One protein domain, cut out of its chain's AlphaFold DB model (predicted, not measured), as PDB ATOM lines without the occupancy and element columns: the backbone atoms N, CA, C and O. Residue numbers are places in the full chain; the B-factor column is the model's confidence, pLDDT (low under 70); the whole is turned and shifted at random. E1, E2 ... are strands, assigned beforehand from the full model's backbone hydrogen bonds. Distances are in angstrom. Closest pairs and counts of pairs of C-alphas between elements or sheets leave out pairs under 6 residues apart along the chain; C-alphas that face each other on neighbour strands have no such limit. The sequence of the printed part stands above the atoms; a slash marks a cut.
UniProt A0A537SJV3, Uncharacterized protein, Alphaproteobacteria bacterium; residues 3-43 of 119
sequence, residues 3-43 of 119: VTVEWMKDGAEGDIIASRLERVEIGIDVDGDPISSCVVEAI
ATOM      1  N   VAL A   3     166.463 310.655 301.309       75.12
ATOM      2  CA  VAL A   3     165.052 310.708 300.914       75.12
ATOM      3  C   VAL A   3     164.214 311.304 302.037       75.12
ATOM      4  O   VAL A   3     164.525 311.115 303.214       75.12
ATOM      5  N   THR A   4     163.164 312.025 301.655       76.94
ATOM      6  CA  THR A   4     162.163 312.562 302.582       76.94
ATOM      7  C   THR A   4     160.965 311.627 302.606       76.94
ATOM      8  O   THR A   4     160.473 311.223 301.552       76.94
ATOM      9  N   VAL A   5     160.498 311.284 303.800       78.06
ATOM     10  CA  VAL A   5     159.324 310.437 304.000       78.06
ATOM     11  C   VAL A   5     158.054 311.259 303.788       78.06
ATOM     12  O   VAL A   5     157.785 312.191 304.541       78.06
ATOM     13  N   GLU A   6     157.259 310.905 302.776       62.06
ATOM     14  CA  GLU A   6     155.941 311.520 302.548       62.06
ATOM     15  C   GLU A   6     154.837 310.866 303.391       62.06
ATOM     16  O   GLU A   6     153.916 311.551 303.819       62.06
ATOM     17  N   TRP A   7     154.936 309.559 303.665       72.69
ATOM     18  CA  TRP A   7     154.003 308.841 304.536       72.69
ATOM     19  C   TRP A   7     154.688 307.650 305.215       72.69
ATOM     20  O   TRP A   7     155.380 306.869 304.555       72.69
ATOM     21  N   MET A   8     154.482 307.483 306.521       74.62
ATOM     22  CA  MET A   8     154.996 306.347 307.288       74.62
ATOM     23  C   MET A   8     153.982 305.917 308.341       74.62
ATOM     24  O   MET A   8     153.397 306.740 309.035       74.62
ATOM     25  N   LYS A   9     153.786 304.602 308.464       75.56
ATOM     26  CA  LYS A   9     152.814 304.028 309.400       75.56
ATOM     27  C   LYS A   9     153.193 304.272 310.868       75.56
ATOM     28  O   LYS A   9     152.319 304.561 311.675       75.56
ATOM     29  N   ASP A  10     154.483 304.139 311.182       76.81
ATOM     30  CA  ASP A  10     155.010 304.094 312.554       76.81
ATOM     31  C   ASP A  10     156.056 305.202 312.838       76.81
ATOM     32  O   ASP A  10     156.806 305.111 313.809       76.81
ATOM     33  N   GLY A  11     156.141 306.237 311.992       64.94
ATOM     34  CA  GLY A  11     157.132 307.323 312.092       64.94
ATOM     35  C   GLY A  11     156.552 308.684 311.708       64.94
ATOM     36  O   GLY A  11     155.403 308.763 311.269       64.94
ATOM     37  N   ALA A  12     157.315 309.762 311.906       69.12
ATOM     38  CA  ALA A  12     156.827 311.107 311.625       69.12
ATOM     39  C   ALA A  12     156.875 311.413 310.119       69.12
ATOM     40  O   ALA A  12     157.838 311.093 309.419       69.12
ATOM     41  N   GLU A  13     155.829 312.065 309.611       63.81
ATOM     42  CA  GLU A  13     155.852 312.623 308.258       63.81
ATOM     43  C   GLU A  13     156.943 313.698 308.153       63.81
ATOM     44  O   GLU A  13     157.107 314.531 309.047       63.81
ATOM     45  N   GLY A  14     157.697 313.686 307.051       66.56
ATOM     46  CA  GLY A  14     158.819 314.598 306.834       66.56
ATOM     47  C   GLY A  14     160.154 314.146 307.436       66.56
ATOM     48  O   GLY A  14     161.143 314.868 307.274       66.56
ATOM     49  N   ASP A  15     160.220 312.972 308.073       71.75
ATOM     50  CA  ASP A  15     161.486 312.390 308.526       71.75
ATOM     51  C   ASP A  15     162.449 312.142 307.353       71.75
ATOM     52  O   ASP A  15     162.058 311.879 306.209       71.75
ATOM     53  N   ILE A  16     163.747 312.239 307.650       74.06
ATOM     54  CA  ILE A  16     164.817 312.004 306.681       74.06
ATOM     55  C   ILE A  16     165.389 310.610 306.911       74.06
ATOM     56  O   ILE A  16     165.918 310.323 307.984       74.06
ATOM     57  N   ILE A  17     165.377 309.780 305.868       78.88
ATOM     58  CA  ILE A  17     166.103 308.509 305.857       78.88
ATOM     59  C   ILE A  17     167.370 308.705 305.023       78.88
ATOM     60  O   ILE A  17     167.315 308.949 303.812       78.88
ATOM     61  N   ALA A  18     168.524 308.620 305.685       82.50
ATOM     62  CA  ALA A  18     169.830 308.676 305.043       82.50
ATOM     63  C   ALA A  18     170.429 307.267 304.962       82.50
ATOM     64  O   ALA A  18     170.532 306.557 305.961       82.50
ATOM     65  N   SER A  19     170.837 306.866 303.760       84.69
ATOM     66  CA  SER A  19     171.484 305.572 303.538       84.69
ATOM     67  C   SER A  19     172.613 305.653 302.518       84.69
ATOM     68  O   SER A  19     172.636 306.523 301.636       84.69
ATOM     69  N   ARG A  20     173.573 304.736 302.618       84.00
ATOM     70  CA  ARG A  20     174.591 304.491 301.593       84.00
ATOM     71  C   ARG A  20     174.338 303.122 300.968       84.00
ATOM     72  O   ARG A  20     173.933 302.197 301.657       84.00
ATOM     73  N   LEU A  21     174.566 303.013 299.661       88.69
ATOM     74  CA  LEU A  21     174.648 301.715 299.000       88.69
ATOM     75  C   LEU A  21     176.101 301.258 299.039       88.69
ATOM     76  O   LEU A  21     176.964 301.913 298.452       88.69
ATOM     77  N   GLU A  22     176.355 300.163 299.739       84.94
ATOM     78  CA  GLU A  22     177.643 299.488 299.753       84.94
ATOM     79  C   GLU A  22     177.587 298.264 298.842       84.94
ATOM     80  O   GLU A  22     176.640 297.480 298.884       84.94
ATOM     81  N   ARG A  23     178.595 298.108 297.983       88.19
ATOM     82  CA  ARG A  23     178.717 296.936 297.118       88.19
ATOM     83  C   ARG A  23     179.543 295.882 297.848       88.19
ATOM     84  O   ARG A  23     180.729 296.103 298.071       88.19
ATOM     85  N   VAL A  24     178.931 294.749 298.171       89.06
ATOM     86  CA  VAL A  24     179.575 293.618 298.855       89.06
ATOM     87  C   VAL A  24     179.673 292.420 297.919       89.06
ATOM     88  O   VAL A  24     178.763 292.164 297.130       89.06
ATOM     89  N   GLU A  25     180.779 291.686 297.982       90.50
ATOM     90  CA  GLU A  25     180.938 290.423 297.256       90.50
ATOM     91  C   GLU A  25     180.227 289.303 298.024       90.50
ATOM     92  O   GLU A  25     180.401 289.170 299.235       90.50
ATOM     93  N   ILE A  26     179.385 288.531 297.336       92.69
ATOM     94  CA  ILE A  26     178.553 287.477 297.944       92.69
ATOM     95  C   ILE A  26     178.979 286.064 297.537       92.69
ATOM     96  O   ILE A  26     178.423 285.089 298.042       92.69
ATOM     97  N   GLY A  27     179.956 285.939 296.640       90.00
ATOM     98  CA  GLY A  27     180.486 284.660 296.188       90.00
ATOM     99  C   GLY A  27     181.009 284.721 294.760       90.00
ATOM    100  O   GLY A  27     181.113 285.791 294.169       90.00
ATOM    101  N   ILE A  28     181.313 283.547 294.221       91.75
ATOM    102  CA  ILE A  28     181.788 283.338 292.854       91.75
ATOM    103  C   ILE A  28     180.703 282.571 292.089       91.75
ATOM    104  O   ILE A  28     180.080 281.668 292.658       91.75
ATOM    105  N   ASP A  29     180.440 282.945 290.840       89.06
ATOM    106  CA  ASP A  29     179.501 282.228 289.980       89.06
ATOM    107  C   ASP A  29     180.094 280.928 289.401       89.06
ATOM    108  O   ASP A  29     181.162 280.457 289.797       89.06
ATOM    109  N   VAL A  30     179.358 280.295 288.487       89.75
ATOM    110  CA  VAL A  30     179.765 279.028 287.859       89.75
ATOM    111  C   VAL A  30     180.914 279.182 286.861       89.75
ATOM    112  O   VAL A  30     181.578 278.190 286.564       89.75
ATOM    113  N   ASP A  31     181.156 280.399 286.375       91.06
ATOM    114  CA  ASP A  31     182.201 280.725 285.406       91.06
ATOM    115  C   ASP A  31     183.484 281.227 286.096       91.06
ATOM    116  O   ASP A  31     184.526 281.374 285.456       91.06
ATOM    117  N   GLY A  32     183.450 281.393 287.424       89.69
ATOM    118  CA  GLY A  32     184.584 281.838 288.227       89.69
ATOM    119  C   GLY A  32     184.607 283.346 288.478       89.69
ATOM    120  O   GLY A  32     185.576 283.837 289.065       89.69
ATOM    121  N   ASP A  33     183.557 284.070 288.090       92.06
ATOM    122  CA  ASP A  33     183.473 285.518 288.238       92.06
ATOM    123  C   ASP A  33     182.840 285.918 289.587       92.06
ATOM    124  O   ASP A  33     181.889 285.287 290.064       92.06
ATOM    125  N   PRO A  34     183.345 286.980 290.246       88.50
ATOM    126  CA  PRO A  34     182.797 287.447 291.510       88.50
ATOM    127  C   PRO A  34     181.410 288.072 291.334       88.50
ATOM    128  O   PRO A  34     181.216 289.047 290.602       88.50
ATOM    129  N   ILE A  35     180.443 287.557 292.092       90.38
ATOM    130  CA  ILE A  35     179.094 288.109 292.188       90.38
ATOM    131  C   ILE A  35     179.060 289.119 293.331       90.38
ATOM    132  O   ILE A  35     179.400 288.827 294.478       90.38
ATOM    133  N   SER A  36     178.551 290.310 293.037       91.31
ATOM    134  CA  SER A  36     178.359 291.370 294.026       91.31
ATOM    135  C   SER A  36     176.886 291.715 294.234       91.31
ATOM    136  O   SER A  36     176.127 291.735 293.266       91.31
ATOM    137  N   SER A  37     176.523 292.112 295.451       89.44
ATOM    138  CA  SER A  37     175.217 292.671 295.808       89.44
ATOM    139  C   SER A  37     175.351 294.089 296.375       89.44
ATOM    140  O   SER A  37     176.403 294.460 296.892       89.44
ATOM    141  N   CYS A  38     174.286 294.887 296.284       87.38
ATOM    142  CA  CYS A  38     174.215 296.209 296.903       87.38
ATOM    143  C   CYS A  38     173.448 296.118 298.226       87.38
ATOM    144  O   CYS A  38     172.257 295.808 298.234       87.38
ATOM    145  N   VAL A  39     174.113 296.431 299.331       86.62
ATOM    146  CA  VAL A  39     173.526 296.503 300.670       86.62
ATOM    147  C   VAL A  39     173.220 297.957 301.004       86.62
ATOM    148  O   VAL A  39     174.017 298.856 300.741       86.62
ATOM    149  N   VAL A  40     172.034 298.195 301.562       85.12
ATOM    150  CA  VAL A  40     171.643 299.506 302.085       85.12
ATOM    151  C   VAL A  40     172.137 299.603 303.523       85.12
ATOM    152  O   VAL A  40     171.587 298.952 304.408       85.12
ATOM    153  N   GLU A  41     173.142 300.432 303.761       85.31
ATOM    154  CA  GLU A  41     173.613 300.752 305.106       85.31
ATOM    155  C   GLU A  41     172.983 302.051 305.604       85.31
ATOM    156  O   GLU A  41     172.954 303.064 304.892       85.31
ATOM    157  N   ALA A  42     172.496 302.033 306.847       81.88
ATOM    158  CA  ALA A  42     172.081 303.245 307.534       81.88
ATOM    159  C   ALA A  42     173.306 304.128 307.790       81.88
ATOM    160  O   ALA A  42     174.351 303.655 308.235       81.88
ATOM    161  N   ILE A  43     173.170 305.418 307.517       83.44
ATOM    162  CA  ILE A  43     174.182 306.414 307.864       83.44
ATOM    163  C   ILE A  43     173.535 307.488 308.725       83.44
ATOM    164  O   ILE A  43     172.325 307.707 308.639       83.44
TER     165      ILE A  43
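Overview. This is residues 3 to 43 of the 119 residues of an uncharacterized protein of Alphaproteobacteria bacterium (UniProt A0A537SJV3). One long, twisted hairpin of two strands, E1 and E2, makes a narrow two-stranded ribbon, with a loop of residues 3 to 15 at the end away from the hairpin's turn. This loop folds back on itself, and its first residues, 3 to 4, pair with residues 16 to 17 of E1. The printed part has 41 residues with no named helix and two named strands, E1 then E2, in an antiparallel sheet of order E1 - E2; its class is all strand. It is an extended rod of 47 by 18 by 12 A, with a radius of gyration of the C-alphas of 16.2 A.

Arrangement. Start at residues 3 to 4, a short antiparallel pairing with residues 16 to 17 of E1, the strand of residues 16 to 28. A tight link of 5 residues leads from E1 to E2, residues 34 to 42, and the two form a hairpin. They are antiparallel neighbours, with 159 degrees between their N-to-C directions. Look near the turn for C-alphas 28 and 34, which face each other at 4.4 A, and at the other end for C-alphas 19 and 42, at 4.7 A. Between these, N 24 and O 37 are 2.8 A apart and N 39 and O 22 are 2.8 A apart, both within hydrogen-bond range.

Along the chain. Find C-alpha 3 at (165.052, 310.708, 300.914). E1 begins at C-alpha 16, at (164.817, 312.004, 306.681), and runs 36.1 A to C-alpha 28. E2 runs 24.9 A from C-alpha 34 to C-alpha 42, at (172.081, 303.245, 307.534).

Size, cuts and confidence. The two C-alphas farthest apart are those of Ala 12 and Asp 31, at 47.5 A. The printed part has no cut. Its mean pLDDT is 82.2; look for values under 70 at residue 6 and residues 11 to 14.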